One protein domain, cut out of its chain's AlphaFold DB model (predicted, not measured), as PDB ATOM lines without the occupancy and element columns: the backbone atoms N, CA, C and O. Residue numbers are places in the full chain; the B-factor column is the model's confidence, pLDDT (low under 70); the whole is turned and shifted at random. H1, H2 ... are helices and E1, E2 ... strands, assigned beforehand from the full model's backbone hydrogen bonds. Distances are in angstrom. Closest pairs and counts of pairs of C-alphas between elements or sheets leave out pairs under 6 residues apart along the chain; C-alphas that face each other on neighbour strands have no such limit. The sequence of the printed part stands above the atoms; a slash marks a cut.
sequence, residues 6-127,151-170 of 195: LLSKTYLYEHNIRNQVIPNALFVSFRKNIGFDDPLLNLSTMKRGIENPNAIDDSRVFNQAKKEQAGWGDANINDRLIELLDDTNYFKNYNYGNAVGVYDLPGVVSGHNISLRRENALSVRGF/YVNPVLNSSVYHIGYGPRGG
ATOM      1  N   LEU A   6      96.867  86.483 130.445       94.69
ATOM      2  CA  LEU A   6      95.610  85.769 130.622       94.69
ATOM      3  C   LEU A   6      94.483  86.792 130.686       94.69
ATOM      4  O   LEU A   6      94.526  87.748 131.464       94.69
ATOM      5  N   LEU A   7      93.461  86.580 129.869       94.62
ATOM      6  CA  LEU A   7      92.289  87.442 129.846       94.62
ATOM      7  C   LEU A   7      91.306  87.003 130.921       94.62
ATOM      8  O   LEU A   7      91.031  85.808 131.070       94.62
ATOM      9  N   SER A   8      90.708  87.968 131.612       93.69
ATOM     10  CA  SER A   8      89.503  87.677 132.373       93.69
ATOM     11  C   SER A   8      88.358  87.293 131.429       93.69
ATOM     12  O   SER A   8      88.297  87.705 130.265       93.69
ATOM     13  N   LYS A   9      87.403  86.516 131.938       93.69
ATOM     14  CA  LYS A   9      86.244  86.018 131.185       93.69
ATOM     15  C   LYS A   9      85.361  87.141 130.627       93.69
ATOM     16  O   LYS A   9      84.621  86.917 129.676       93.69
ATOM     17  N   THR A  10      85.433  88.340 131.205       93.69
ATOM     18  CA  THR A  10      84.662  89.515 130.777       93.69
ATOM     19  C   THR A  10      85.433  90.413 129.812       93.69
ATOM     20  O   THR A  10      84.815  91.261 129.174       93.69
ATOM     21  N   TYR A  11      86.748  90.226 129.646       95.56
ATOM     22  CA  TYR A  11      87.610  91.152 128.908       95.56
ATOM     23  C   TYR A  11      87.111  91.446 127.493       95.56
ATOM     24  O   TYR A  11      86.902  92.598 127.113       95.56
ATOM     25  N   LEU A  12      86.864  90.391 126.712       95.12
ATOM     26  CA  LEU A  12      86.418  90.538 125.327       95.12
ATOM     27  C   LEU A  12      85.049  91.218 125.239       95.12
ATOM     28  O   LEU A  12      84.851  92.052 124.360       95.12
ATOM     29  N   TYR A  13      84.133  90.902 126.156       95.88
ATOM     30  CA  TYR A  13      82.801  91.504 126.197       95.88
ATOM     31  C   TYR A  13      82.871  93.005 126.511       95.88
ATOM     32  O   TYR A  13      82.343  93.823 125.755       95.88
ATOM     33  N   GLU A  14      83.592  93.376 127.571       96.69
ATOM     34  CA  GLU A  14      83.720  94.763 128.031       96.69
ATOM     35  C   GLU A  14      84.375  95.666 126.982       96.69
ATOM     36  O   GLU A  14      83.924  96.793 126.749       96.69
ATOM     37  N   HIS A  15      85.417  95.166 126.316       96.88
ATOM     38  CA  HIS A  15      86.068  95.884 125.225       96.88
ATOM     39  C   HIS A  15      85.184  95.939 123.972       96.88
ATOM     40  O   HIS A  15      85.083  96.990 123.337       96.88
ATOM     41  N   ASN A  16      84.519  94.841 123.601       96.19
ATOM     42  CA  ASN A  16      83.711  94.795 122.386       96.19
ATOM     43  C   ASN A  16      82.513  95.754 122.446       96.19
ATOM     44  O   ASN A  16      82.346  96.553 121.524       96.19
ATOM     45  N   ILE A  17      81.735  95.741 123.533       97.38
ATOM     46  CA  ILE A  17      80.579  96.640 123.694       97.38
ATOM     47  C   ILE A  17      81.010  98.108 123.617       97.38
ATOM     48  O   ILE A  17      80.396  98.906 122.911       97.38
ATOM     49  N   ARG A  18      82.118  98.472 124.269       97.19
ATOM     50  CA  ARG A  18      82.636  99.846 124.236       97.19
ATOM     51  C   ARG A  18      83.061 100.293 122.842       97.19
ATOM     52  O   ARG A  18      82.741 101.413 122.455       97.19
ATOM     53  N   ASN A  19      83.705  99.418 122.069       96.94
ATOM     54  CA  ASN A  19      84.034  99.709 120.670       96.94
ATOM     55  C   ASN A  19      82.780  99.917 119.811       96.94
ATOM     56  O   ASN A  19      82.826 100.683 118.851       96.94
ATOM     57  N   GLN A  20      81.651  99.278 120.130       96.44
ATOM     58  CA  GLN A  20      80.395  99.517 119.413       96.44
ATOM     59  C   GLN A  20      79.790 100.887 119.751       96.44
ATOM     60  O   GLN A  20      79.275 101.554 118.858       96.44
ATOM     61  N   VAL A  21      79.908 101.330 121.006       97.12
ATOM     62  CA  VAL A  21      79.291 102.575 121.497       97.12
ATOM     63  C   VAL A  21      80.143 103.819 121.221       97.12
ATOM     64  O   VAL A  21      79.594 104.862 120.880       97.12
ATOM     65  N   ILE A  22      81.471 103.732 121.349       96.81
ATOM     66  CA  ILE A  22      82.381 104.879 121.200       96.81
ATOM     67  C   ILE A  22      83.330 104.596 120.025       96.81
ATOM     68  O   ILE A  22      84.293 103.839 120.179       96.81
ATOM     69  N   PRO A  23      83.056 105.153 118.833       94.69
ATOM     70  CA  PRO A  23      83.772 104.802 117.612       94.69
ATOM     71  C   PRO A  23      85.208 105.319 117.551       94.69
ATOM     72  O   PRO A  23      86.064 104.689 116.938       94.69
ATOM     73  N   ASN A  24      85.478 106.448 118.197       96.44
ATOM     74  CA  ASN A  24      86.753 107.153 118.184       96.44
ATOM     75  C   ASN A  24      87.493 106.982 119.519       96.44
ATOM     76  O   ASN A  24      87.829 107.954 120.196       96.44
ATOM     77  N   ALA A  25      87.700 105.732 119.930       97.06
ATOM     78  CA  ALA A  25      88.379 105.409 121.177       97.06
ATOM     79  C   ALA A  25      89.439 104.315 121.011       97.06
ATOM     80  O   ALA A  25      89.249 103.318 120.310       97.06
ATOM     81  N   LEU A  26      90.537 104.508 121.737       97.62
ATOM     82  CA  LEU A  26      91.533 103.510 122.082       97.62
ATOM     83  C   LEU A  26      91.317 103.128 123.546       97.62
ATOM     84  O   LEU A  26      91.577 103.908 124.460       97.62
ATOM     85  N   PHE A  27      90.813 101.923 123.770       97.81
ATOM     86  CA  PHE A  27      90.569 101.406 125.108       97.81
ATOM     87  C   PHE A  27      91.802 100.708 125.648       97.81
ATOM     88  O   PHE A  27      92.373  99.857 124.964       97.81
ATOM     89  N   VAL A  28      92.159 101.018 126.891       96.06
ATOM     90  CA  VAL A  28      93.270 100.386 127.608       96.06
ATOM     91  C   VAL A  28      92.742  99.713 128.870       96.06
ATOM     92  O   VAL A  28      91.935 100.292 129.594       96.06
ATOM     93  N   SER A  29      93.184  98.488 129.127       95.38
ATOM     94  CA  SER A  29      92.952  97.798 130.399       95.38
ATOM     95  C   SER A  29      94.225  97.802 131.241       95.38
ATOM     96  O   SER A  29      95.324  98.047 130.736       95.38
ATOM     97  N   PHE A  30      94.098  97.485 132.525       94.56
ATOM     98  CA  PHE A  30      95.245  97.337 133.422       94.56
ATOM     99  C   PHE A  30      95.632  95.875 133.601       94.56
ATOM    100  O   PHE A  30      94.953  94.963 133.110       94.56
ATOM    101  N   ARG A  31      96.771  95.653 134.256       93.56
ATOM    102  CA  ARG A  31      97.282  94.311 134.521       93.56
ATOM    103  C   ARG A  31      97.510  94.030 135.998       93.56
ATOM    104  O   ARG A  31      97.841  94.919 136.778       93.56
ATOM    105  N   LYS A  32      97.413  92.748 136.331       94.38
ATOM    106  CA  LYS A  32      97.955  92.159 137.549       94.38
ATOM    107  C   LYS A  32      99.090  91.211 137.176       94.38
ATOM    108  O   LYS A  32      98.879  90.283 136.400       94.38
ATOM    109  N   ASN A  33     100.287  91.429 137.698       93.19
ATOM    110  CA  ASN A  33     101.407  90.527 137.472       93.19
ATOM    111  C   ASN A  33     101.238  89.243 138.300       93.19
ATOM    112  O   ASN A  33     100.836  89.299 139.466       93.19
ATOM    113  N   ILE A  34     101.556  88.100 137.688       94.38
ATOM    114  CA  ILE A  34     101.533  86.770 138.314       94.38
ATOM    115  C   ILE A  34     102.828  86.005 138.034       94.38
ATOM    116  O   ILE A  34     103.508  86.250 137.033       94.38
ATOM    117  N   GLY A  35     103.167  85.088 138.942       92.06
ATOM    118  CA  GLY A  35     104.297  84.170 138.803       92.06
ATOM    119  C   GLY A  35     103.977  82.965 137.913       92.06
ATOM    120  O   GLY A  35     102.831  82.735 137.536       92.06
ATOM    121  N   PHE A  36     104.999  82.174 137.587       90.00
ATOM    122  CA  PHE A  36     104.852  80.936 136.801       90.00
ATOM    123  C   PHE A  36     104.189  79.790 137.560       90.00
ATOM    124  O   PHE A  36     103.672  78.851 136.960       90.00
ATOM    125  N   ASP A  37     104.259  79.852 138.878       91.44
ATOM    126  CA  ASP A  37     103.656  78.924 139.818       91.44
ATOM    127  C   ASP A  37     102.220  79.322 140.187       91.44
ATOM    128  O   ASP A  37     101.577  78.638 140.986       91.44
ATOM    129  N   ASP A  38     101.691  80.397 139.590       94.19
ATOM    130  CA  ASP A  38     100.350  80.876 139.891       94.19
ATOM    131  C   ASP A  38      99.280  79.838 139.476       94.19
ATOM    132  O   ASP A  38      99.248  79.400 138.317       94.19
ATOM    133  N   PRO A  39      98.356  79.450 140.379       93.81
ATOM    134  CA  PRO A  39      97.288  78.492 140.084       93.81
ATOM    135  C   PRO A  39      96.378  78.873 138.905       93.81
ATOM    136  O   PRO A  39      95.704  77.999 138.342       93.81
ATOM    137  N   LEU A  40      96.338  80.152 138.517       94.19
ATOM    138  CA  LEU A  40      95.608  80.629 137.341       94.19
ATOM    139  C   LEU A  40      96.157  80.057 136.028       94.19
ATOM    140  O   LEU A  40      95.393  79.902 135.075       94.19
ATOM    141  N   LEU A  41      97.436  79.671 135.996       93.31
ATOM    142  CA  LEU A  41      98.076  79.039 134.838       93.31
ATOM    143  C   LEU A  41      97.678  77.568 134.662       93.31
ATOM    144  O   LEU A  41      98.008  76.942 133.653       93.31
ATOM    145  N   ASN A  42      96.929  76.994 135.609       94.56
ATOM    146  CA  ASN A  42      96.392  75.654 135.450       94.56
ATOM    147  C   ASN A  42      95.345  75.612 134.321       94.56
ATOM    148  O   ASN A  42      94.361  76.354 134.327       94.56
ATOM    149  N   LEU A  43      95.498  74.670 133.384       92.75
ATOM    150  CA  LEU A  43      94.603  74.530 132.231       92.75
ATOM    151  C   LEU A  43      93.125  74.344 132.617       92.75
ATOM    152  O   LEU A  43      92.242  74.828 131.911       92.75
ATOM    153  N   SER A  44      92.837  73.659 133.726       94.62
ATOM    154  CA  SER A  44      91.459  73.489 134.208       94.62
ATOM    155  C   SER A  44      90.858  74.797 134.733       94.62
ATOM    156  O   SER A  44      89.663  75.035 134.557       94.62
ATOM    157  N   THR A  45      91.678  75.674 135.319       93.44
ATOM    158  CA  THR A  45      91.275  77.027 135.717       93.44
ATOM    159  C   THR A  45      91.003  77.876 134.482       93.44
ATOM    160  O   THR A  45      89.898  78.389 134.342       93.44
ATOM    161  N   MET A  46      91.942  77.917 133.529       91.62
ATOM    162  CA  MET A  46      91.779  78.668 132.276       91.62
ATOM    163  C   MET A  46      90.514  78.265 131.506       91.62
ATOM    164  O   MET A  46      89.762  79.126 131.057       91.62
ATOM    165  N   LYS A  47      90.229  76.958 131.400       92.50
ATOM    166  CA  LYS A  47      89.038  76.445 130.696       92.50
ATOM    167  C   LYS A  47      87.711  76.856 131.336       92.50
ATOM    168  O   LYS A  47      86.721  76.971 130.621       92.50
ATOM    169  N   ARG A  48      87.671  77.062 132.656       93.19
ATOM    170  CA  ARG A  48      86.467  77.550 133.354       93.19
ATOM    171  C   ARG A  48      86.250  79.055 133.175       93.19
ATOM    172  O   ARG A  48      85.174  79.547 133.502       93.19
ATOM    173  N   GLY A  49      87.240  79.758 132.632       93.31
ATOM    174  CA  GLY A  49      87.291  81.209 132.612       93.31
ATOM    175  C   GLY A  49      87.944  81.746 133.882       93.31
ATOM    176  O   GLY A  49      87.741  81.232 134.981       93.31
ATOM    177  N   ILE A  50      88.747  82.788 133.707       94.81
ATOM    178  CA  ILE A  50      89.453  83.464 134.791       94.81
ATOM    179  C   ILE A  50      88.644  84.697 135.199       94.81
ATOM    180  O   ILE A  50      88.141  85.425 134.345       94.81
ATOM    181  N   GLU A  51      88.479  84.930 136.496       95.12
ATOM    182  CA  GLU A  51      87.822  86.143 136.991       95.12
ATOM    183  C   GLU A  51      88.687  87.386 136.756       95.12
ATOM    184  O   GLU A  51      89.877  87.290 136.472       95.12
ATOM    185  N   ASN A  52      88.102  88.576 136.873       94.12
ATOM    186  CA  ASN A  52      88.919  89.786 136.919       94.12
ATOM    187  C   ASN A  52      89.833  89.773 138.159       94.12
ATOM    188  O   ASN A  52      89.411  89.313 139.224       94.12
ATOM    189  N   PRO A  53      91.055  90.320 138.057       92.31
ATOM    190  CA  PRO A  53      91.916  90.489 139.216       92.31
ATOM    191  C   PRO A  53      91.282  91.428 140.247       92.31
ATOM    192  O   PRO A  53      90.836  92.523 139.918       92.31
ATOM    193  N   ASN A  54      91.298  91.008 141.515       85.69
ATOM    194  CA  ASN A  54      90.803  91.812 142.640       85.69
ATOM    195  C   ASN A  54      91.704  93.017 142.961       85.69
ATOM    196  O   ASN A  54      91.263  93.961 143.606       85.69
ATOM    197  N   ALA A  55      92.973  92.963 142.554       88.31
ATOM    198  CA  ALA A  55      93.955  94.019 142.758       88.31
ATOM    199  C   ALA A  55      94.788  94.202 141.489       88.31
ATOM    200  O   ALA A  55      95.078  93.229 140.793       88.31
ATOM    201  N   ILE A  56      95.198  95.440 141.223       90.94
ATOM    202  CA  ILE A  56      95.974  95.846 140.050       90.94
ATOM    203  C   ILE A  56      97.337  96.349 140.525       90.94
ATOM    204  O   ILE A  56      97.406  97.119 141.478       90.94
ATOM    205  N   ASP A  57      98.416  95.909 139.880       88.81
ATOM    206  CA  ASP A  57      99.793  96.372 140.142       88.81
ATOM    207  C   ASP A  57     100.443  96.936 138.871       88.81
ATOM    208  O   ASP A  57     101.638  96.803 138.600       88.81
ATOM    209  N   ASP A  58      99.607  97.584 138.070       89.88
ATOM    210  CA  ASP A  58      99.995  98.305 136.877       89.88
ATOM    211  C   ASP A  58     100.613  99.658 137.249       89.88
ATOM    212  O   ASP A  58     100.040 100.430 138.022       89.88
ATOM    213  N   SER A  59     101.762  99.976 136.651       85.06
ATOM    214  CA  SER A  59     102.457 101.246 136.886       85.06
ATOM    215  C   SER A  59     101.664 102.461 136.396       85.06
ATOM    216  O   SER A  59     101.982 103.588 136.757       85.06
ATOM    217  N   ARG A  60     100.613 102.243 135.599       86.31
ATOM    218  CA  ARG A  60      99.664 103.274 135.160       86.31
ATOM    219  C   ARG A  60      98.521 103.516 136.147       86.31
ATOM    220  O   ARG A  60      97.639 104.308 135.843       86.31
ATOM    221  N   VAL A  61      98.490 102.823 137.285       86.06
ATOM    222  CA  VAL A  61      97.535 103.093 138.373       86.06
ATOM    223  C   VAL A  61      98.274 103.728 139.543       86.06
ATOM    224  O   VAL A  61      97.934 104.836 139.941       86.06
ATOM    225  N   PHE A  62      99.339 103.074 140.012       83.19
ATOM    226  CA  PHE A  62     100.206 103.585 141.070       83.19
ATOM    227  C   PHE A  62     101.665 103.482 140.638       83.19
ATOM    228  O   PHE A  62     102.137 102.405 140.264       83.19
ATOM    229  N   ASN A  63     102.397 104.590 140.724       78.69
ATOM    230  CA  ASN A  63     103.833 104.596 140.490       78.69
ATOM    231  C   ASN A  63     104.541 105.499 141.494       78.69
ATOM    232  O   ASN A  63     104.053 106.569 141.844       78.69
ATOM    233  N   GLN A  64     105.726 105.086 141.920       70.44
ATOM    234  CA  GLN A  64     106.665 105.990 142.564       70.44
ATOM    235  C   GLN A  64     107.616 106.457 141.469       70.44
ATOM    236  O   GLN A  64     108.282 105.622 140.855       70.44
ATOM    237  N   ALA A  65     107.659 107.763 141.190       63.69
ATOM    238  CA  ALA A  65     108.629 108.294 140.237       63.69
ATOM    239  C   ALA A  65     110.040 107.849 140.663       63.69
ATOM    240  O   ALA A  65     110.414 108.002 141.824       63.69
ATOM    241  N   LYS A  66     110.799 107.236 139.746       58.09
ATOM    242  CA  LYS A  66     112.169 106.770 140.012       58.09
ATOM    243  C   LYS A  66     113.139 107.519 139.116       58.09
ATOM    244  O   LYS A  66     112.891 107.662 137.923       58.09
ATOM    245  N   LYS A  67     114.298 107.881 139.669       51.00
ATOM    246  CA  LYS A  67     115.411 108.518 138.942       51.00
ATOM    247  C   LYS A  67     115.868 107.727 137.702       51.00
ATOM    248  O   LYS A  67     116.343 108.306 136.736       51.00
ATOM    249  N   GLU A  68     115.697 106.406 137.731       50.09
ATOM    250  CA  GLU A  68     116.057 105.463 136.661       50.09
ATOM    251  C   GLU A  68     115.066 105.427 135.487       50.09
ATOM    252  O   GLU A  68     115.328 104.752 134.494       50.09
ATOM    253  N   GLN A  69     113.960 106.179 135.534       56.16
ATOM    254  CA  GLN A  69     113.103 106.416 134.361       56.16
ATOM    255  C   GLN A  69     113.756 107.424 133.384       56.16
ATOM    256  O   GLN A  69     113.097 108.284 132.797       56.16
ATOM    257  N   ALA A  70     115.081 107.319 133.247       39.53
ATOM    258  CA  ALA A  70     115.959 108.176 132.472       39.53
ATOM    259  C   ALA A  70     115.522 108.224 130.998       39.53
ATOM    260  O   ALA A  70     115.184 107.203 130.402       39.53
ATOM    261  N   GLY A  71     115.517 109.433 130.429       44.81
ATOM    262  CA  GLY A  71     115.085 109.718 129.052       44.81
ATOM    263  C   GLY A  71     113.852 110.626 128.942       44.81
ATOM    264  O   GLY A  71     113.518 111.061 127.845       44.81
ATOM    265  N   TRP A  72     113.195 110.953 130.059       55.62
ATOM    266  CA  TRP A  72     111.926 111.691 130.077       55.62
ATOM    267  C   TRP A  72     112.012 112.966 130.921       55.62
ATOM    268  O   TRP A  72     111.335 113.059 131.932       55.62
ATOM    269  N   GLY A  73     112.838 113.929 130.491       48.53
ATOM    270  CA  GLY A  73     112.870 115.317 130.979       48.53
ATOM    271  C   GLY A  73     113.130 115.524 132.483       48.53
ATOM    272  O   GLY A  73     112.422 115.018 133.345       48.53
ATOM    273  N   ASP A  74     114.074 116.400 132.825       50.53
ATOM    274  CA  ASP A  74     114.374 116.753 134.227       50.53
ATOM    275  C   ASP A  74     113.162 117.321 135.006       50.53
ATOM    276  O   ASP A  74     113.164 117.368 136.234       50.53
ATOM    277  N   ALA A  75     112.103 117.735 134.302       49.69
ATOM    278  CA  ALA A  75     110.979 118.495 134.842       49.69
ATOM    279  C   ALA A  75     109.973 117.702 135.700       49.69
ATOM    280  O   ALA A  75     109.154 118.327 136.369       49.69
ATOM    281  N   ASN A  76     110.011 116.363 135.715       49.38
ATOM    282  CA  ASN A  76     109.007 115.547 136.424       49.38
ATOM    283  C   ASN A  76     109.582 114.591 137.488       49.38
ATOM    284  O   ASN A  76     108.861 113.735 138.005       49.38
ATOM    285  N   ILE A  77     110.853 114.766 137.866       54.12
ATOM    286  CA  ILE A  77     111.556 113.948 138.869       54.12
ATOM    287  C   ILE A  77     111.385 114.562 140.267       54.12
ATOM    288  O   ILE A  77     112.345 114.980 140.907       54.12
ATOM    289  N   ASN A  78     110.149 114.644 140.751       54.59
ATOM    290  CA  ASN A  78     109.926 114.790 142.188       54.59
ATOM    291  C   ASN A  78     109.590 113.402 142.728       54.59
ATOM    292  O   ASN A  78     108.721 112.741 142.159       54.59
ATOM    293  N   ASP A  79     110.260 112.977 143.805       58.62
ATOM    294  CA  ASP A  79     109.986 111.734 144.541       58.62
ATOM    295  C   ASP A  79     108.585 111.795 145.177       58.62
ATOM    296  O   ASP A  79     108.418 111.938 146.388       58.62
ATOM    297  N   ARG A  80     107.547 111.741 144.344       70.12
ATOM    298  CA  ARG A  80     106.151 111.707 144.758       70.12
ATOM    299  C   ARG A  80     105.500 110.424 144.283       70.12
ATOM    300  O   ARG A  80     105.830 109.881 143.226       70.12
ATOM    301  N   LEU A  81     104.554 109.962 145.088       76.50
ATOM    302  CA  LEU A  81     103.591 108.967 144.658       76.50
ATOM    303  C   LEU A  81     102.727 109.592 143.556       76.50
ATOM    304  O   LEU A  81     102.272 110.728 143.694       76.50
ATOM    305  N   ILE A  82     102.561 108.863 142.460       80.69
ATOM    306  CA  ILE A  82     101.706 109.227 141.335       80.69
ATOM    307  C   ILE A  82     100.552 108.230 141.314       80.69
ATOM    308  O   ILE A  82     100.766 107.029 141.116       80.69
ATOM    309  N   GLU A  83      99.343 108.748 141.492       87.00
ATOM    310  CA  GLU A  83      98.092 107.997 141.376       87.00
ATOM    311  C   GLU A  83      97.461 108.389 140.046       87.00
ATOM    312  O   GLU A  83      96.643 109.301 139.956       87.00
ATOM    313  N   LEU A  84      97.927 107.763 138.964       87.75
ATOM    314  CA  LEU A  84      97.792 108.328 137.621       87.75
ATOM    315  C   LEU A  84      96.336 108.581 137.221       87.75
ATOM    316  O   LEU A  84      96.045 109.583 136.573       87.75
ATOM    317  N   LEU A  85      95.422 107.679 137.584       90.31
ATOM    318  CA  LEU A  85      94.004 107.820 137.255       90.31
ATOM    319  C   LEU A  85      93.359 108.987 137.998       90.31
ATOM    320  O   LEU A  85      92.585 109.723 137.390       90.31
ATOM    321  N   ASP A  86      93.722 109.199 139.257       90.12
ATOM    322  CA  ASP A  86      93.153 110.266 140.076       90.12
ATOM    323  C   ASP A  86      93.784 111.615 139.708       90.12
ATOM    324  O   ASP A  86      93.065 112.566 139.387       90.12
ATOM    325  N   ASP A  87      95.114 111.665 139.589       87.25
ATOM    326  CA  ASP A  87      95.879 112.854 139.186       87.25
ATOM    327  C   ASP A  87      95.447 113.394 137.810       87.25
ATOM    328  O   ASP A  87      95.511 114.598 137.540       87.25
ATOM    329  N   THR A  88      95.006 112.510 136.911       89.19
ATOM    330  CA  THR A  88      94.674 112.869 135.523       89.19
ATOM    331  C   THR A  88      93.176 112.908 135.237       89.19
ATOM    332  O   THR A  88      92.802 113.179 134.092       89.19
ATOM    333  N   ASN A  89      92.316 112.645 136.232       92.56
ATOM    334  CA  ASN A  89      90.875 112.450 136.037       92.56
ATOM    335  C   ASN A  89      90.596 111.428 134.918       92.56
ATOM    336  O   ASN A  89      89.976 111.740 133.898       92.56
ATOM    337  N   TYR A  90      91.105 110.208 135.088       93.25
ATOM    338  CA  TYR A  90      90.995 109.111 134.125       93.25
ATOM    339  C   TYR A  90      91.488 109.512 132.725       93.25
ATOM    340  O   TYR A  90      90.777 109.338 131.734       93.25
ATOM    341  N   PHE A  91      92.697 110.081 132.666       93.00
ATOM    342  CA  PHE A  91      93.396 110.569 131.468       93.00
ATOM    343  C   PHE A  91      92.829 111.838 130.810       93.00
ATOM    344  O   PHE A  91      93.409 112.332 129.842       93.00
ATOM    345  N   LYS A  92      91.751 112.429 131.342       91.12
ATOM    346  CA  LYS A  92      91.116 113.635 130.773       91.12
ATOM    347  C   LYS A  92      91.950 114.913 130.902       91.12
ATOM    348  O   LYS A  92      91.638 115.897 130.238       91.12
ATOM    349  N   ASN A  93      92.973 114.922 131.756       89.19
ATOM    350  CA  ASN A  93      93.803 116.104 132.011       89.19
ATOM    351  C   ASN A  93      95.138 116.111 131.238       89.19
ATOM    352  O   ASN A  93      95.945 117.024 131.431       89.19
ATOM    353  N   TYR A  94      95.377 115.163 130.323       84.69
ATOM    354  CA  TYR A  94      96.581 115.131 129.470       84.69
ATOM    355  C   TYR A  94      96.530 116.074 128.255       84.69
ATOM    356  O   TYR A  94      97.020 115.780 127.163       84.69
ATOM    357  N   ASN A  95      95.919 117.235 128.439       76.19
ATOM    358  CA  ASN A  95      95.652 118.182 127.366       76.19
ATOM    359  C   ASN A  95      96.942 118.924 126.986       76.19
ATOM    360  O   ASN A  95      97.800 119.141 127.835       76.19
ATOM    361  N   TYR A  96      97.072 119.346 125.725       73.31
ATOM    362  CA  TYR A  96      98.146 120.247 125.263       73.31
ATOM    363  C   TYR A  96      99.585 119.784 125.565       73.31
ATOM    364  O   TYR A  96     100.465 120.608 125.799       73.31
ATOM    365  N   GLY A  97      99.839 118.473 125.548       74.00
ATOM    366  CA  GLY A  97     101.176 117.922 125.809       74.00
ATOM    367  C   GLY A  97     101.540 117.828 127.293       74.00
ATOM    368  O   GLY A  97     102.701 117.585 127.616       74.00
ATOM    369  N   ASN A  98     100.566 117.992 128.198       80.50
ATOM    370  CA  ASN A  98     100.767 117.752 129.622       80.50
ATOM    371  C   ASN A  98     101.218 116.309 129.889       80.50
ATOM    372  O   ASN A  98     100.766 115.362 129.240       80.50
ATOM    373  N   ALA A  99     102.047 116.151 130.916       83.19
ATOM    374  CA  ALA A  99     102.496 114.865 131.425       83.19
ATOM    375  C   ALA A  99     102.446 114.852 132.958       83.19
ATOM    376  O   ALA A  99     102.653 115.875 133.609       83.19
ATOM    377  N   VAL A 100     102.201 113.675 133.530       79.69
ATOM    378  CA  VAL A 100     102.256 113.411 134.971       79.69
ATOM    379  C   VAL A 100     103.332 112.354 135.191       79.69
ATOM    380  O   VAL A 100     103.177 111.202 134.785       79.69
ATOM    381  N   GLY A 101     104.457 112.756 135.785       77.00
ATOM    382  CA  GLY A 101     105.643 111.901 135.835       77.00
ATOM    383  C   GLY A 101     106.185 111.649 134.429       77.00
ATOM    384  O   GLY A 101     106.374 112.580 133.647       77.00
ATOM    385  N   VAL A 102     106.377 110.375 134.094       77.19
ATOM    386  CA  VAL A 102     106.812 109.927 132.760       77.19
ATOM    387  C   VAL A 102     105.654 109.574 131.830       77.19
ATOM    388  O   VAL A 102     105.864 108.976 130.784       77.19
ATOM    389  N   TYR A 103     104.419 109.896 132.204       85.69
ATOM    390  CA  TYR A 103     103.245 109.540 131.420       85.69
ATOM    391  C   TYR A 103     102.630 110.787 130.800       85.69
ATOM    392  O   TYR A 103     102.129 111.651 131.514       85.69
ATOM    393  N   ASP A 104     102.656 110.860 129.475       89.56
ATOM    394  CA  ASP A 104     101.762 111.683 128.660       89.56
ATOM    395  C   ASP A 104     100.609 110.812 128.120       89.56
ATOM    396  O   ASP A 104     100.583 109.598 128.343       89.56
ATOM    397  N   LEU A 105      99.646 111.407 127.403       92.31
ATOM    398  CA  LEU A 105      98.487 110.660 126.892       92.31
ATOM    399  C   LEU A 105      98.876 109.439 126.033       92.31
ATOM    400  O   LEU A 105      98.281 108.381 126.220       92.31
ATOM    401  N   PRO A 106      99.857 109.506 125.113       93.12
ATOM    402  CA  PRO A 106     100.298 108.308 124.402       93.12
ATOM    403  C   PRO A 106     101.037 107.309 125.304       93.12
ATOM    404  O   PRO A 106     100.931 106.101 125.105       93.12
ATOM    405  N   GLY A 107     101.772 107.794 126.308       90.94
ATOM    406  CA  GLY A 107     102.582 106.989 127.221       90.94
ATOM    407  C   GLY A 107     101.788 106.117 128.197       90.94
ATOM    408  O   GLY A 107     102.360 105.188 128.763       90.94
ATOM    409  N   VAL A 108     100.483 106.351 128.384       92.12
ATOM    410  CA  VAL A 108      99.622 105.453 129.188       92.12
ATOM    411  C   VAL A 108      99.133 104.226 128.412       92.12
ATOM    412  O   VAL A 108      98.506 103.324 128.977       92.12
ATOM    413  N   VAL A 109      99.402 104.154 127.110       94.38
ATOM    414  CA  VAL A 109      99.017 103.012 126.282       94.38
ATOM    415  C   VAL A 109     100.085 101.926 126.373       94.38
ATOM    416  O   VAL A 109     101.264 102.174 126.152       94.38
ATOM    417  N   SER A 110      99.655 100.703 126.682       91.38
ATOM    418  CA  SER A 110     100.500  99.505 126.652       91.38
ATOM    419  C   SER A 110      99.875  98.494 125.696       91.38
ATOM    420  O   SER A 110      98.750  98.042 125.918       91.38
ATOM    421  N   GLY A 111     100.582  98.160 124.618       90.19
ATOM    422  CA  GLY A 111     100.046  97.439 123.460       90.19
ATOM    423  C   GLY A 111      99.582  96.020 123.768       90.19
ATOM    424  O   GLY A 111      98.737  95.466 123.059       90.19
ATOM    425  N   HIS A 112     100.049  95.440 124.876       89.94
ATOM    426  CA  HIS A 112      99.653  94.096 125.281       89.94
ATOM    427  C   HIS A 112      98.151  93.979 125.610       89.94
ATOM    428  O   HIS A 112      97.570  92.922 125.365       89.94
ATOM    429  N   ASN A 113      97.485  95.036 126.106       92.56
ATOM    430  CA  ASN A 113      96.077  94.985 126.546       92.56
ATOM    431  C   ASN A 113      95.221  96.187 126.102       92.56
ATOM    432  O   ASN A 113      94.518  96.822 126.896       92.56
ATOM    433  N   ILE A 114      95.249  96.460 124.797       95.75
ATOM    434  CA  ILE A 114      94.441  97.507 124.160       95.75
ATOM    435  C   ILE A 114      93.326  96.936 123.279       95.75
ATOM    436  O   ILE A 114      93.377  95.791 122.824       95.75
ATOM    437  N   SER A 115      92.331  97.768 122.979       96.75
ATOM    438  CA  SER A 115      91.406  97.531 121.871       96.75
ATOM    439  C   SER A 115      91.004  98.840 121.210       96.75
ATOM    440  O   SER A 115      90.760  99.828 121.898       96.75
ATOM    441  N   LEU A 116      90.826  98.806 119.902       97.19
ATOM    442  CA  LEU A 116      90.270  99.889 119.109       97.19
ATOM    443  C   LEU A 116      89.564  99.290 117.895       97.19
ATOM    444  O   LEU A 116      89.769  98.115 117.560       97.19
ATOM    445  N   ARG A 117      88.769 100.096 117.197       96.94
ATOM    446  CA  ARG A 117      88.177  99.663 115.934       96.94
ATOM    447  C   ARG A 117      89.250  99.418 114.885       96.94
ATOM    448  O   ARG A 117      90.223 100.161 114.771       96.94
ATOM    449  N   ARG A 118      89.022  98.397 114.057       95.50
ATOM    450  CA  ARG A 118      89.918  98.041 112.952       95.50
ATOM    451  C   ARG A 118      90.181  99.229 112.024       95.50
ATOM    452  O   ARG A 118      91.311  99.410 111.597       95.50
ATOM    453  N   GLU A 119      89.160 100.032 111.734       95.81
ATOM    454  CA  GLU A 119      89.285 101.230 110.895       95.81
ATOM    455  C   GLU A 119      90.298 102.239 111.460       95.81
ATOM    456  O   GLU A 119      91.175 102.684 110.724       95.81
ATOM    457  N   ASN A 120      90.277 102.486 112.773       95.88
ATOM    458  CA  ASN A 120      91.214 103.390 113.448       95.88
ATOM    459  C   ASN A 120      92.640 102.818 113.487       95.88
ATOM    460  O   ASN A 120      93.611 103.555 113.379       95.88
ATOM    461  N   ALA A 121      92.787 101.496 113.624       95.19
ATOM    462  CA  ALA A 121      94.103 100.854 113.561       95.19
ATOM    463  C   ALA A 121      94.714 100.924 112.148       95.19
ATOM    464  O   ALA A 121      95.927 101.073 111.991       95.19
ATOM    465  N   LEU A 122      93.873 100.810 111.115       94.81
ATOM    466  CA  LEU A 122      94.300 100.874 109.720       94.81
ATOM    467  C   LEU A 122      94.613 102.299 109.265       94.81
ATOM    468  O   LEU A 122      95.570 102.468 108.510       94.81
ATOM    469  N   SER A 123      93.871 103.308 109.734       94.44
ATOM    470  CA  SER A 123      94.138 104.710 109.378       94.44
ATOM    471  C   SER A 123      95.535 105.162 109.806       94.44
ATOM    472  O   SER A 123      96.157 105.969 109.125       94.44
ATOM    473  N   VAL A 124      96.077 104.569 110.873       93.75
ATOM    474  CA  VAL A 124      97.432 104.846 111.375       93.75
ATOM    475  C   VAL A 124      98.491 103.851 110.894       93.75
ATOM    476  O   VAL A 124      99.645 103.931 111.320       93.75
ATOM    477  N   ARG A 125      98.120 102.902 110.025       93.56
ATOM    478  CA  ARG A 125      98.995 101.843 109.484       93.56
ATOM    479  C   ARG A 125      99.671 100.973 110.557       93.56
ATOM    480  O   ARG A 125     100.794 100.520 110.362       93.56
ATOM    481  N   GLY A 126      99.000 100.729 111.686       91.50
ATOM    482  CA  GLY A 126      99.524  99.868 112.756       91.50
ATOM    483  C   GLY A 126     100.806 100.390 113.422       91.50
ATOM    484  O   GLY A 126     101.060 101.595 113.456       91.50
ATOM    485  N   PHE A 127     101.606  99.489 113.991       93.56
ATOM    486  CA  PHE A 127     102.864  99.818 114.672       93.56
ATOM    487  C   PHE A 127     104.003 100.081 113.675       93.56
ATOM    488  O   PHE A 127     104.002  99.550 112.566       93.56
ATOM    489  N   TYR A 151      90.127 109.219 121.490       95.81
ATOM    490  CA  TYR A 151      90.341 109.321 122.935       95.81
ATOM    491  C   TYR A 151      91.026 108.070 123.489       95.81
ATOM    492  O   TYR A 151      90.710 106.957 123.067       95.81
ATOM    493  N   VAL A 152      91.907 108.227 124.480       96.44
ATOM    494  CA  VAL A 152      92.439 107.097 125.257       96.44
ATOM    495  C   VAL A 152      91.568 106.899 126.493       96.44
ATOM    496  O   VAL A 152      91.524 107.762 127.364       96.44
ATOM    497  N   ASN A 153      90.876 105.764 126.564       96.38
ATOM    498  CA  ASN A 153      89.868 105.498 127.590       96.38
ATOM    499  C   ASN A 153      90.256 104.281 128.444       96.38
ATOM    500  O   ASN A 153      90.359 103.173 127.906       96.38
ATOM    501  N   PRO A 154      90.423 104.434 129.770       95.88
ATOM    502  CA  PRO A 154      90.671 103.296 130.642       95.88
ATOM    503  C   PRO A 154      89.397 102.456 130.832       95.88
ATOM    504  O   PRO A 154      88.307 102.982 131.067       95.88
ATOM    505  N   VAL A 155      89.530 101.132 130.759       95.62
ATOM    506  CA  VAL A 155      88.466 100.162 131.049       95.62
ATOM    507  C   VAL A 155      88.694  99.611 132.453       95.62
ATOM    508  O   VAL A 155      89.511  98.723 132.656       95.62
ATOM    509  N   LEU A 156      87.984 100.160 133.440       92.38
ATOM    510  CA  LEU A 156      88.221  99.851 134.861       92.38
ATOM    511  C   LEU A 156      87.620  98.515 135.315       92.38
ATOM    512  O   LEU A 156      88.091  97.910 136.269       92.38
ATOM    513  N   ASN A 157      86.566  98.050 134.645       91.75
ATOM    514  CA  ASN A 157      85.845  96.823 134.993       91.75
ATOM    515  C   ASN A 157      86.377  95.581 134.257       91.75
ATOM    516  O   ASN A 157      85.719  94.541 134.216       91.75
ATOM    517  N   SER A 158      87.556  95.694 133.653       93.19
ATOM    518  CA  SER A 158      88.240  94.614 132.961       93.19
ATOM    519  C   SER A 158      89.740  94.784 133.130       93.19
ATOM    520  O   SER A 158      90.269  95.890 133.087       93.19
ATOM    521  N   SER A 159      90.451  93.687 133.344       94.38
ATOM    522  CA  SER A 159      91.906  93.686 133.437       94.38
ATOM    523  C   SER A 159      92.448  92.323 133.035       94.38
ATOM    524  O   SER A 159      91.703  91.349 132.908       94.38
ATOM    525  N   VAL A 160      93.752  92.267 132.797       95.12
ATOM    526  CA  VAL A 160      94.451  91.036 132.415       95.12
ATOM    527  C   VAL A 160      95.398  90.604 133.522       95.12
ATOM    528  O   VAL A 160      95.868  91.429 134.306       95.12
ATOM    529  N   TYR A 161      95.732  89.324 133.558       95.69
ATOM    530  CA  TYR A 161      96.922  88.877 134.266       95.69
ATOM    531  C   TYR A 161      98.099  88.888 133.303       95.69
ATOM    532  O   TYR A 161      97.935  88.491 132.155       95.69
ATOM    533  N   HIS A 162      99.263  89.342 133.748       94.19
ATOM    534  CA  HIS A 162     100.491  89.355 132.962       94.19
ATOM    535  C   HIS A 162     101.522  88.452 133.639       94.19
ATOM    536  O   HIS A 162     101.819  88.609 134.824       94.19
ATOM    537  N   ILE A 163     102.045  87.485 132.899       93.06
ATOM    538  CA  ILE A 163     102.982  86.496 133.423       93.06
ATOM    539  C   ILE A 163     104.370  87.143 133.487       93.06
ATOM    540  O   ILE A 163     104.919  87.597 132.483       93.06
ATOM    541  N   GLY A 164     104.948  87.224 134.684       85.31
ATOM    542  CA  GLY A 164     106.242  87.866 134.902       85.31
ATOM    543  C   GLY A 164     107.421  86.986 134.479       85.31
ATOM    544  O   GLY A 164     107.948  86.242 135.296       85.31
ATOM    545  N   TYR A 165     107.900  87.122 133.237       69.00
ATOM    546  CA  TYR A 165     109.071  86.381 132.718       69.00
ATOM    547  C   TYR A 165     110.440  86.913 133.190       69.00
ATOM    548  O   TYR A 165     111.476  86.378 132.795       69.00
ATOM    549  N   GLY A 166     110.484  87.985 133.986       67.00
ATOM    550  CA  GLY A 166     111.707  88.779 134.140       67.00
ATOM    551  C   GLY A 166     112.089  89.492 132.827       67.00
ATOM    552  O   GLY A 166     111.253  89.635 131.928       67.00
ATOM    553  N   PRO A 167     113.325  90.002 132.684       62.16
ATOM    554  CA  PRO A 167     113.768  90.621 131.441       62.16
ATOM    555  C   PRO A 167     113.869  89.570 130.324       62.16
ATOM    556  O   PRO A 167     114.693  88.657 130.377       62.16
ATOM    557  N   ARG A 168     113.040  89.696 129.281       60.31
ATOM    558  CA  ARG A 168     113.154  88.862 128.078       60.31
ATOM    559  C   ARG A 168     114.424  89.239 127.305       60.31
ATOM    560  O   ARG A 168     114.518  90.350 126.796       60.31
ATOM    561  N   GLY A 169     115.372  88.310 127.186       56.59
ATOM    562  CA  GLY A 169     116.446  88.375 126.183       56.59
ATOM    563  C   GLY A 169     117.665  89.256 126.494       56.59
ATOM    564  O   GLY A 169     118.440  89.537 125.578       56.59
ATOM    565  N   GLY A 170     117.883  89.682 127.740       63.94
ATOM    566  CA  GLY A 170     119.085  90.441 128.099       63.94
ATOM    567  C   GLY A 170     119.088  90.966 129.528       63.94
ATOM    568  O   GLY A 170     118.188  90.667 130.309       63.94
TER     569      GLY A 170
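AT A GLANCE: This is residues 6 to 127 and 151 to 170 of the 195 residues of the protein "Glyco_transf_7C domain-containing protein" of Candidatus Uhrbacteria bacterium (UniProt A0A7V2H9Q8). Two long parallel strands, E1 and E5, with short E4 on E1's other side make a small twisted sheet, and H1 covers one face, making two layers, a helix over one face of a sheet. H2 lies out at one end, joined to E1 by a short link of 8 residues, and the small hairpin E2 and E3, with H3, lies at the other end, with long links from H2 to E2 and from H3 back to E4. The printed part has 142 residues, 59 of them, under half, in named elements, in the order H1 E1 H2 E2 E3 H3 E4 H4 E5. The class is mixed, helices and strands; the sheet E4 E1 E5 is mixed too. The whole is compact, with a radius of gyration of the C-alphas of 16.5 A and spans of 49 by 37 by 30 A.

IN THESE COORDINATES: E1, residues 25 to 34, is 28.5 A long; E5, residues 151 to 163, is 28.1 A long and ends at (102.982, 86.496, 133.423). E4 is residues 114 to 116. H1, residues 11 to 21, begins at (87.610, 91.152, 128.908) and is 16.0 A long. H2 is residues 43 to 48, E2 62 to 64, E3 81 to 83, H3 84 to 87 and H4 118 to 123.

HOW THE PARTS SIT: E1 and E5 are parallel, with N 28 and O 153 at 3.0 A; E5 bends by 86 degrees at residue 157. E4 and E1 are antiparallel, with N 27 and O 115 at 2.8 A. H1 is on the sheet at a height of 8.6 A, along the strands; the closest C-alphas of H1 and E5, Tyr 11 and Ser 158, are 5.4 A apart. E2 and E3 form an antiparallel hairpin, with N 82 and O 63 at 2.8 A. H2, H3 and, only just, with 4 pairs of C-alphas within 10 A, H4 are not on the sheet. In H1, H2 and H4 every O i to N i+4 pair is within hydrogen-bond range; H3 is too short for one.

THE WHOLE: The farthest C-alphas, Ser 44 and Ala 75, are 49.1 A apart. Residues 128 to 150 are not printed, a 17.8 A gap between C-alphas 127 and 151. The links H2 to E2, E2 to E3 and H3 to E4 are long. The model's pLDDT is under 70 at residues 65 to 79 and 165 to 170.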